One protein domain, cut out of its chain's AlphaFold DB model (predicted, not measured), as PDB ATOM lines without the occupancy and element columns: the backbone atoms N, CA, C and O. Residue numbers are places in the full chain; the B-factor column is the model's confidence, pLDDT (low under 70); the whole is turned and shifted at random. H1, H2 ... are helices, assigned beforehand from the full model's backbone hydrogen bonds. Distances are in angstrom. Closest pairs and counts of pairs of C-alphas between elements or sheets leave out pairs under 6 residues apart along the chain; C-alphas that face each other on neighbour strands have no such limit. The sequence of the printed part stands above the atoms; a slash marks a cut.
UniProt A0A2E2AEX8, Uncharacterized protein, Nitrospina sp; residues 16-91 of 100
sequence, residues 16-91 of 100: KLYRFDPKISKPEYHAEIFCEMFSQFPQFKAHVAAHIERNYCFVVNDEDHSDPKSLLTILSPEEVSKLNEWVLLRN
ATOM      1  N   LYS A  16     -20.929  50.924  25.598       62.75
ATOM      2  CA  LYS A  16     -21.518  49.725  26.211       62.75
ATOM      3  C   LYS A  16     -22.810  49.287  25.525       62.75
ATOM      4  O   LYS A  16     -22.948  48.119  25.181       62.75
ATOM      5  N   LEU A  17     -23.709  50.232  25.254       65.25
ATOM      6  CA  LEU A  17     -24.970  49.988  24.555       65.25
ATOM      7  C   LEU A  17     -24.743  49.624  23.082       65.25
ATOM      8  O   LEU A  17     -25.495  48.838  22.513       65.25
ATOM      9  N   TYR A  18     -23.681  50.151  22.462       63.59
ATOM     10  CA  TYR A  18     -23.297  49.792  21.091       63.59
ATOM     11  C   TYR A  18     -22.794  48.346  20.981       63.59
ATOM     12  O   TYR A  18     -22.966  47.706  19.946       63.59
ATOM     13  N   ARG A  19     -22.189  47.825  22.053       65.88
ATOM     14  CA  ARG A  19     -21.723  46.436  22.168       65.88
ATOM     15  C   ARG A  19     -22.737  45.523  22.859       65.88
ATOM     16  O   ARG A  19     -22.345  44.459  23.328       65.88
ATOM     17  N   PHE A  20     -24.003  45.934  22.953       72.94
ATOM     18  CA  PHE A  20     -25.037  45.092  23.538       72.94
ATOM     19  C   PHE A  20     -25.117  43.759  22.789       72.94
ATOM     20  O   PHE A  20     -25.374  43.733  21.583       72.94
ATOM     21  N   ASP A  21     -24.892  42.663  23.512       71.56
ATOM     22  CA  ASP A  21     -25.045  41.313  22.982       71.56
ATOM     23  C   ASP A  21     -26.266  40.644  23.633       71.56
ATOM     24  O   ASP A  21     -26.218  40.300  24.820       71.56
ATOM     25  N   PRO A  22     -27.361  40.427  22.880       71.12
ATOM     26  CA  PRO A  22     -28.566  39.783  23.401       71.12
ATOM     27  C   PRO A  22     -28.333  38.314  23.781       71.12
ATOM     28  O   PRO A  22     -29.153  37.726  24.479       71.12
ATOM     29  N   LYS A  23     -27.227  37.693  23.342       72.94
ATOM     30  CA  LYS A  23     -26.917  36.286  23.636       72.94
ATOM     31  C   LYS A  23     -26.352  36.074  25.038       72.94
ATOM     32  O   LYS A  23     -26.261  34.933  25.493       72.94
ATOM     33  N   ILE A  24     -25.944  37.139  25.725       77.12
ATOM     34  CA  ILE A  24     -25.439  37.044  27.094       77.12
ATOM     35  C   ILE A  24     -26.636  36.813  28.019       77.12
ATOM     36  O   ILE A  24     -27.364  37.739  28.329       77.12
ATOM     37  N   SER A  25     -26.826  35.589  28.515       72.94
ATOM     38  CA  SER A  25     -27.948  35.240  29.412       72.94
ATOM     39  C   SER A  25     -27.756  35.705  30.872       72.94
ATOM     40  O   SER A  25     -28.363  35.173  31.797       72.94
ATOM     41  N   LYS A  26     -26.850  36.659  31.128       81.31
ATOM     42  CA  LYS A  26     -26.561  37.115  32.495       81.31
ATOM     43  C   LYS A  26     -27.599  38.159  32.927       81.31
ATOM     44  O   LYS A  26     -27.630  39.232  32.324       81.31
ATOM     45  N   PRO A  27     -28.403  37.906  33.973       76.75
ATOM     46  CA  PRO A  27     -29.446  38.839  34.404       76.75
ATOM     47  C   PRO A  27     -28.867  40.175  34.891       76.75
ATOM     48  O   PRO A  27     -29.420  41.228  34.598       76.75
ATOM     49  N   GLU A  28     -27.709  40.145  35.553       82.75
ATOM     50  CA  GLU A  28     -26.985  41.336  36.021       82.75
ATOM     51  C   GLU A  28     -26.571  42.249  34.857       82.75
ATOM     52  O   GLU A  28     -26.738  43.463  34.924       82.75
ATOM     53  N   TYR A  29     -26.105  41.656  33.753       81.62
ATOM     54  CA  TYR A  29     -25.720  42.390  32.547       81.62
ATOM     55  C   TYR A  29     -26.923  43.108  31.925       81.62
ATOM     56  O   TYR A  29     -26.847  44.290  31.593       81.62
ATOM     57  N   HIS A  30     -28.060  42.417  31.815       80.12
ATOM     58  CA  HIS A  30     -29.291  43.012  31.293       80.12
ATOM     59  C   HIS A  30     -29.867  44.084  32.215       80.12
ATOM     60  O   HIS A  30     -30.393  45.078  31.718       80.12
ATOM     61  N   ALA A  31     -29.734  43.921  33.531       83.12
ATOM     62  CA  ALA A  31     -30.159  44.905  34.519       83.12
ATOM     63  C   ALA A  31     -29.344  46.206  34.432       83.12
ATOM     64  O   ALA A  31     -29.923  47.293  34.440       83.12
ATOM     65  N   GLU A  32     -28.016  46.114  34.303       83.75
ATOM     66  CA  GLU A  32     -27.149  47.288  34.134       83.75
ATOM     67  C   GLU A  32     -27.479  48.049  32.847       83.75
ATOM     68  O   GLU A  32     -27.664  49.267  32.862       83.75
ATOM     69  N   ILE A  33     -27.618  47.313  31.744       82.25
ATOM     70  CA  ILE A  33     -27.959  47.865  30.434       82.25
ATOM     71  C   ILE A  33     -29.344  48.524  30.456       82.25
ATOM     72  O   ILE A  33     -29.506  49.631  29.939       82.25
ATOM     73  N   PHE A  34     -30.325  47.898  31.105       84.44
ATOM     74  CA  PHE A  34     -31.659  48.463  31.287       84.44
ATOM     75  C   PHE A  34     -31.611  49.780  32.072       84.44
ATOM     76  O   PHE A  34     -32.217  50.766  31.653       84.44
ATOM     77  N   CYS A  35     -30.851  49.834  33.173       83.88
ATOM     78  CA  CYS A  35     -30.685  51.052  33.971       83.88
ATOM     79  C   CYS A  35     -30.041  52.193  33.165       83.88
ATOM     80  O   CYS A  35     -30.518  53.333  33.218       83.88
ATOM     81  N   GLU A  36     -28.982  51.893  32.401       82.12
ATOM     82  CA  GLU A  36     -28.329  52.869  31.520       82.12
ATOM     83  C   GLU A  36     -29.299  53.364  30.435       82.12
ATOM     84  O   GLU A  36     -29.423  54.575  30.224       82.12
ATOM     85  N   MET A  37     -30.049  52.462  29.788       78.94
ATOM     86  CA  MET A  37     -31.006  52.833  28.743       78.94
ATOM     87  C   MET A  37     -32.168  53.673  29.270       78.94
ATOM     88  O   MET A  37     -32.521  54.685  28.664       78.94
ATOM     89  N   PHE A  38     -32.742  53.282  30.405       80.50
ATOM     90  CA  PHE A  38     -33.872  53.973  31.020       80.50
ATOM     91  C   PHE A  38     -33.516  55.402  31.435       80.50
ATOM     92  O   PHE A  38     -34.310  56.319  31.240       80.50
ATOM     93  N   SER A  39     -32.289  55.606  31.918       80.19
ATOM     94  CA  SER A  39     -31.797  56.925  32.330       80.19
ATOM     95  C   SER A  39     -31.441  57.825  31.141       80.19
ATOM     96  O   SER A  39     -31.608  59.042  31.200       80.19
ATOM     97  N   GLN A  40     -30.916  57.252  30.053       77.06
ATOM     98  CA  GLN A  40     -30.406  58.031  28.921       77.06
ATOM     99  C   GLN A  40     -31.442  58.282  27.813       77.06
ATOM    100  O   GLN A  40     -31.315  59.282  27.096       77.06
ATOM    101  N   PHE A  41     -32.445  57.409  27.654       76.94
ATOM    102  CA  PHE A  41     -33.363  57.420  26.511       76.94
ATOM    103  C   PHE A  41     -34.837  57.519  26.938       76.94
ATOM    104  O   PHE A  41     -35.458  56.510  27.272       76.94
ATOM    105  N   PRO A  42     -35.469  58.700  26.784       77.94
ATOM    106  CA  PRO A  42     -36.904  58.870  27.039       77.94
ATOM    107  C   PRO A  42     -37.800  57.943  26.199       77.94
ATOM    108  O   PRO A  42     -38.867  57.529  26.635       77.94
ATOM    109  N   GLN A  43     -37.359  57.576  24.991       78.56
ATOM    110  CA  GLN A  43     -38.078  56.641  24.114       78.56
ATOM    111  C   GLN A  43     -38.090  55.219  24.675       78.56
ATOM    112  O   GLN A  43     -39.097  54.525  24.568       78.56
ATOM    113  N   PHE A  44     -36.979  54.800  25.285       82.00
ATOM    114  CA  PHE A  44     -36.897  53.509  25.951       82.00
ATOM    115  C   PHE A  44     -37.813  53.493  27.174       82.00
ATOM    116  O   PHE A  44     -38.585  52.558  27.341       82.00
ATOM    117  N   LYS A  45     -37.832  54.580  27.956       81.44
ATOM    118  CA  LYS A  45     -38.782  54.750  29.063       81.44
ATOM    119  C   LYS A  45     -40.240  54.625  28.604       81.44
ATOM    120  O   LYS A  45     -40.995  53.869  29.204       81.44
ATOM    121  N   ALA A  46     -40.616  55.275  27.501       81.31
ATOM    122  CA  ALA A  46     -41.954  55.136  26.919       81.31
ATOM    123  C   ALA A  46     -42.248  53.707  26.419       81.31
ATOM    124  O   ALA A  46     -43.359  53.209  26.582       81.31
ATOM    125  N   HIS A  47     -41.255  53.027  25.835       83.50
ATOM    126  CA  HIS A  47     -41.388  51.636  25.400       83.50
ATOM    127  C   HIS A  47     -41.635  50.684  26.581       83.50
ATOM    128  O   HIS A  47     -42.546  49.858  26.525       83.50
ATOM    129  N   VAL A  48     -40.871  50.849  27.664       84.12
ATOM    130  CA  VAL A  48     -41.031  50.105  28.919       84.12
ATOM    131  C   VAL A  48     -42.393  50.395  29.551       84.12
ATOM    132  O   VAL A  48     -43.099  49.459  29.918       84.12
ATOM    133  N   ALA A  49     -42.800  51.665  29.621       82.56
ATOM    134  CA  ALA A  49     -44.103  52.060  30.154       82.56
ATOM    135  C   ALA A  49     -45.257  51.385  29.398       82.56
ATOM    136  O   ALA A  49     -46.117  50.771  30.020       82.56
ATOM    137  N   ALA A  50     -45.221  51.398  28.063       83.62
ATOM    138  CA  ALA A  50     -46.234  50.742  27.238       83.62
ATOM    139  C   ALA A  50     -46.262  49.213  27.418       83.62
ATOM    140  O   ALA A  50     -47.313  48.589  27.286       83.62
ATOM    141  N   HIS A  51     -45.113  48.586  27.691       84.19
ATOM    142  CA  HIS A  51     -45.047  47.153  27.980       84.19
ATOM    143  C   HIS A  51     -45.679  46.825  29.338       84.19
ATOM    144  O   HIS A  51     -46.485  45.903  29.439       84.19
ATOM    145  N   ILE A  52     -45.355  47.611  30.365       83.31
ATOM    146  CA  ILE A  52     -45.884  47.437  31.720       83.31
ATOM    147  C   ILE A  52     -47.389  47.713  31.762       83.31
ATOM    148  O   ILE A  52     -48.132  46.931  32.347       83.31
ATOM    149  N   GLU A  53     -47.861  48.751  31.077       82.25
ATOM    150  CA  GLU A  53     -49.291  49.053  30.979       82.25
ATOM    151  C   GLU A  53     -50.071  47.890  30.342       82.25
ATOM    152  O   GLU A  53     -51.151  47.531  30.810       82.25
ATOM    153  N   ARG A  54     -49.497  47.241  29.318       81.75
ATOM    154  CA  ARG A  54     -50.121  46.108  28.615       81.75
ATOM    155  C   ARG A  54     -50.116  44.802  29.402       81.75
ATOM    156  O   ARG A  54     -51.073  44.045  29.281       81.75
ATOM    157  N   ASN A  55     -49.053  44.521  30.153       83.06
ATOM    158  CA  ASN A  55     -48.864  43.219  30.801       83.06
ATOM    159  C   ASN A  55     -49.206  43.219  32.294       83.06
ATOM    160  O   ASN A  55     -49.682  42.212  32.810       83.06
ATOM    161  N   TYR A  56     -48.996  44.341  32.981       80.56
ATOM    162  CA  TYR A  56     -49.128  44.459  34.436       80.56
ATOM    163  C   TYR A  56     -50.214  45.459  34.864       80.56
ATOM    164  O   TYR A  56     -50.440  45.628  36.059       80.56
ATOM    165  N   CYS A  57     -50.907  46.101  33.908       73.19
ATOM    166  CA  CYS A  57     -52.002  47.055  34.148       73.19
ATOM    167  C   CYS A  57     -51.627  48.162  35.155       73.19
ATOM    168  O   CYS A  57     -52.429  48.588  35.984       73.19
ATOM    169  N   PHE A  58     -50.371  48.609  35.094       73.31
ATOM    170  CA  PHE A  58     -49.801  49.605  35.987       73.31
ATOM    171  C   PHE A  58     -49.200  50.767  35.182       73.31
ATOM    172  O   PHE A  58     -48.644  50.556  34.102       73.31
ATOM    173  N   VAL A  59     -49.314  51.995  35.697       69.69
ATOM    174  CA  VAL A  59     -48.877  53.216  35.003       69.69
ATOM    175  C   VAL A  59     -47.493  53.634  35.488       69.69
ATOM    176  O   VAL A  59     -47.320  54.050  36.630       69.69
ATOM    177  N   VAL A  60     -46.503  53.576  34.597       68.75
ATOM    178  CA  VAL A  60     -45.141  54.044  34.887       68.75
ATOM    179  C   VAL A  60     -45.085  55.568  34.767       68.75
ATOM    180  O   VAL A  60     -45.008  56.103  33.663       68.75
ATOM    181  N   ASN A  61     -45.086  56.260  35.904       66.50
ATOM    182  CA  ASN A  61     -44.874  57.708  35.989       66.50
ATOM    183  C   ASN A  61     -43.421  58.069  36.331       66.50
ATOM    184  O   ASN A  61     -42.732  57.334  37.034       66.50
ATOM    185  N   ASP A  62     -42.954  59.231  35.864       62.84
ATOM    186  CA  ASP A  62     -41.623  59.755  36.205       62.84
ATOM    187  C   ASP A  62     -41.447  60.004  37.715       62.84
ATOM    188  O   ASP A  62     -40.352  59.781  38.223       62.84
ATOM    189  N   GLU A  63     -42.504  60.397  38.435       61.50
ATOM    190  CA  GLU A  63     -42.446  60.665  39.883       61.50
ATOM    191  C   GLU A  63     -42.313  59.387  40.731       61.50
ATOM    192  O   GLU A  63     -41.448  59.332  41.600       61.50
ATOM    193  N   ASP A  64     -43.089  58.336  40.444       58.28
ATOM    194  CA  ASP A  64     -43.043  57.066  41.194       58.28
ATOM    195  C   ASP A  64     -41.962  56.085  40.689       58.28
ATOM    196  O   ASP A  64     -41.490  55.225  41.432       58.28
ATOM    197  N   HIS A  65     -41.525  56.216  39.427       64.94
ATOM    198  CA  HIS A  65     -40.563  55.310  38.772       64.94
ATOM    199  C   HIS A  65     -39.357  56.062  38.217       64.94
ATOM    200  O   HIS A  65     -38.903  55.829  37.090       64.94
ATOM    201  N   SER A  66     -38.832  56.987  39.017       62.66
ATOM    202  CA  SER A  66     -37.524  57.594  38.766       62.66
ATOM    203  C   SER A  66     -36.400  56.550  38.815       62.66
ATOM    204  O   SER A  66     -35.456  56.634  38.030       62.66
ATOM    205  N   ASP A  67     -36.528  55.529  39.673       70.50
ATOM    206  CA  ASP A  67     -35.527  54.474  39.833       70.50
ATOM    207  C   ASP A  67     -35.811  53.238  38.953       70.50
ATOM    208  O   ASP A  67     -36.792  52.519  39.182       70.50
ATOM    209  N   PRO A  68     -34.923  52.895  37.998       72.69
ATOM    210  CA  PRO A  68     -35.092  51.718  37.141       72.69
ATOM    211  C   PRO A  68     -35.028  50.396  37.919       72.69
ATOM    212  O   PRO A  68     -35.562  49.385  37.468       72.69
ATOM    213  N   LYS A  69     -34.427  50.396  39.117       77.12
ATOM    214  CA  LYS A  69     -34.335  49.215  39.991       77.12
ATOM    215  C   LYS A  69     -35.699  48.731  40.480       77.12
ATOM    216  O   LYS A  69     -35.905  47.526  40.568       77.12
ATOM    217  N   SER A  70     -36.633  49.646  40.729       76.12
ATOM    218  CA  SER A  70     -38.001  49.310  41.141       76.12
ATOM    219  C   SER A  70     -38.781  48.602  40.029       76.12
ATOM    220  O   SER A  70     -39.694  47.828  40.294       76.12
ATOM    221  N   LEU A  71     -38.411  48.832  38.765       76.75
ATOM    222  CA  LEU A  71     -38.997  48.127  37.624       76.75
ATOM    223  C   LEU A  71     -38.362  46.746  37.431       76.75
ATOM    224  O   LEU A  71     -39.060  45.806  37.072       76.75
ATOM    225  N   LEU A  72     -37.070  46.596  37.739       80.06
ATOM    226  CA  LEU A  72     -36.372  45.305  37.697       80.06
ATOM    227  C   LEU A  72     -36.885  44.297  38.737       80.06
ATOM    228  O   LEU A  72     -36.693  43.101  38.557       80.06
ATOM    229  N   THR A  73     -37.537  44.751  39.812       79.25
ATOM    230  CA  THR A  73     -38.198  43.855  40.779       79.25
ATOM    231  C   THR A  73     -39.555  43.340  40.303       79.25
ATOM    232  O   THR A  73     -40.043  42.350  40.837       79.25
ATOM    233  N   ILE A  74     -40.172  44.019  39.331       80.06
ATOM    234  CA  ILE A  74     -41.485  43.662  38.773       80.06
ATOM    235  C   ILE A  74     -41.302  42.857  37.481       80.06
ATOM    236  O   ILE A  74     -42.007  41.879  37.255       80.06
ATOM    237  N   LEU A  75     -40.348  43.270  36.642       81.94
ATOM    238  CA  LEU A  75     -40.055  42.650  35.356       81.94
ATOM    239  C   LEU A  75     -39.248  41.364  35.528       81.94
ATOM    240  O   LEU A  75     -38.245  41.323  36.242       81.94
ATOM    241  N   SER A  76     -39.628  40.327  34.788       83.50
ATOM    242  CA  SER A  76     -38.837  39.099  34.723       83.50
ATOM    243  C   SER A  76     -37.538  39.327  33.933       83.50
ATOM    244  O   SER A  76     -37.540  40.094  32.967       83.50
ATOM    245  N   PRO A  77     -36.428  38.629  34.244       80.31
ATOM    246  CA  PRO A  77     -35.162  38.779  33.515       80.31
ATOM    247  C   PRO A  77     -35.290  38.580  31.996       80.31
ATOM    248  O   PRO A  77     -34.610  39.240  31.211       80.31
ATOM    249  N   GLU A  78     -36.199  37.698  31.573       81.38
ATOM    250  CA  GLU A  78     -36.522  37.465  30.161       81.38
ATOM    251  C   GLU A  78     -37.192  38.678  29.497       81.38
ATOM    252  O   GLU A  78     -36.895  39.004  28.347       81.38
ATOM    253  N   GLU A  79     -38.085  39.366  30.212       83.06
ATOM    254  CA  GLU A  79     -38.741  40.586  29.735       83.06
ATOM    255  C   GLU A  79     -37.737  41.727  29.627       83.06
ATOM    256  O   GLU A  79     -37.723  42.432  28.622       83.06
ATOM    257  N   VAL A  80     -36.843  41.860  30.610       84.25
ATOM    258  CA  VAL A  80     -35.752  42.843  30.576       84.25
ATOM    259  C   VAL A  80     -34.858  42.611  29.357       84.25
ATOM    260  O   VAL A  80     -34.556  43.560  28.633       84.25
ATOM    261  N   SER A  81     -34.497  41.356  29.065       81.94
ATOM    262  CA  SER A  81     -33.731  41.017  27.860       81.94
ATOM    263  C   SER A  81     -34.469  41.424  26.580       81.94
ATOM    264  O   SER A  81     -33.872  42.053  25.710       81.94
ATOM    265  N   LYS A  82     -35.773  41.124  26.470       83.00
ATOM    266  CA  LYS A  82     -36.599  41.507  25.309       83.00
ATOM    267  C   LYS A  82     -36.729  43.020  25.155       83.00
ATOM    268  O   LYS A  82     -36.648  43.532  24.045       83.00
ATOM    269  N   LEU A  83     -36.917  43.740  26.257       84.19
ATOM    270  CA  LEU A  83     -36.980  45.200  26.253       84.19
ATOM    271  C   LEU A  83     -35.645  45.782  25.785       84.19
ATOM    272  O   LEU A  83     -35.632  46.667  24.931       84.19
ATOM    273  N   ASN A  84     -34.522  45.232  26.252       82.50
ATOM    274  CA  ASN A  84     -33.186  45.657  25.838       82.50
ATOM    275  C   ASN A  84     -32.920  45.438  24.335       82.50
ATOM    276  O   ASN A  84     -32.172  46.215  23.743       82.50
ATOM    277  N   GLU A  85     -33.568  44.474  23.667       79.56
ATOM    278  CA  GLU A  85     -33.464  44.304  22.204       79.56
ATOM    279  C   GLU A  85     -33.918  45.539  21.411       79.56
ATOM    280  O   GLU A  85     -33.498  45.732  20.266       79.56
ATOM    281  N   TRP A  86     -34.705  46.432  22.021       79.62
ATOM    282  CA  TRP A  86     -35.053  47.727  21.439       79.62
ATOM    283  C   TRP A  86     -33.812  48.516  20.983       79.62
ATOM    284  O   TRP A  86     -33.842  49.189  19.947       79.62
ATOM    285  N   VAL A  87     -32.679  48.369  21.681       74.25
ATOM    286  CA  VAL A  87     -31.409  49.011  21.308       74.25
ATOM    287  C   VAL A  87     -30.880  48.529  19.954       74.25
ATOM    288  O   VAL A  87     -30.331  49.319  19.183       74.25
ATOM    289  N   LEU A  88     -31.095  47.253  19.624       70.75
ATOM    290  CA  LEU A  88     -30.685  46.654  18.353       70.75
ATOM    291  C   LEU A  88     -31.564  47.157  17.211       70.75
ATOM    292  O   LEU A  88     -31.063  47.415  16.117       70.75
ATOM    293  N   LEU A  89     -32.864  47.335  17.468       68.50
ATOM    294  CA  LEU A  89     -33.794  47.921  16.502       68.50
ATOM    295  C   LEU A  89     -33.447  49.386  16.214       68.50
ATOM    296  O   LEU A  89     -33.478  49.790  15.055       68.50
ATOM    297  N   ARG A  90     -33.035  50.154  17.232       65.62
ATOM    298  CA  ARG A  90     -32.548  51.532  17.061       65.62
ATOM    299  C   ARG A  90     -31.245  51.600  16.257       65.62
ATOM    300  O   ARG A  90     -31.057  52.534  15.484       65.62
ATOM    301  N   ASN A  91     -30.333  50.646  16.463       60.94
ATOM    302  CA  ASN A  91     -29.021  50.632  15.808       60.94
ATOM    303  C   ASN A  91     -29.062  50.097  14.368       60.94
ATOM    304  O   ASN A  91     -28.077  50.224  13.641       60.94
TER     305      ASN A  91
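Overview. This is residues 16 to 91 of the 100 residues of an uncharacterized protein of Nitrospina sp (UniProt A0A2E2AEX8). Two long helices, H1 and H2, meet near their ends as a V, and the shorter H4 is set in the open side of the V, packed on H1 and near H2. The small H3 packs on H1, and the short H5 continues from the end of H4. The printed part has 76 residues with five named helices, in the order H1, H2, H3, H4, H5, and no named strand; the class is all helix. The whole is compact, with a radius of gyration of the C-alphas of 11.5 A and spans of 30 by 21 by 20 A.

Arrangement. Start from Lys 16 and read on to H1, residues 27 to 40, the hub, which touches three other helices. Next comes H2, residues 42 to 56; the two only just touch, with 3 pairs of C-alphas within 8 A, and touch only at the corner by their link, through residues 37 to 38 of H1 and 44 to 45 of H2 alone. Their closest C-alphas, of Phe 38 and Lys 45, are 5.3 A apart, and they run opposite ways at a steep tilt of 57 degrees. Look then at H3, residues 68 to 72, which touches H1, the closest C-alphas being those of Cys 35 and Pro 68, 5.5 A apart; H2 and H3 are apart. H4, residues 77 to 84, touches H1, with the closest C-alphas, of Pro 27 and Pro 77, 5.8 A apart; they run the same way at a steep tilt of 37 degrees, only just past shallow. H4 is close to H2 but not clearly touching, the closest C-alphas, of Val 48 and Leu 83, being 6.9 A apart. H5, residues 86 to 91, and H4 meet only through their link. H1 and H5 are apart, but only just, at 8.4 A. In H1, H2, H3, H4 and H5 every O i to N i+4 pair is within hydrogen-bond range.

Along the chain. Find C-alpha 27 at (-29.446, 38.839, 34.404); from there H1 runs 20.0 A to Gln 40. H2 begins at C-alpha 42, (-36.904, 58.870, 27.039), and runs 20.3 A to Tyr 56. H3 covers 6.6 A and H4 10.5 A. H5 covers 8.7 A and ends at C-alpha 91, (-29.021, 50.632, 15.808).

Size, cuts and confidence. The C-alphas farthest apart, of Lys 23 and Glu 63, stand 33.2 A from each other. The printed part has no cut. The link from H2 to H3, 11 residues, is long; the other three are tight. The mean pLDDT of the printed part is 76.6, and residues 16 to 19, 59 to 66 and 89 to 91 of this model are under 70.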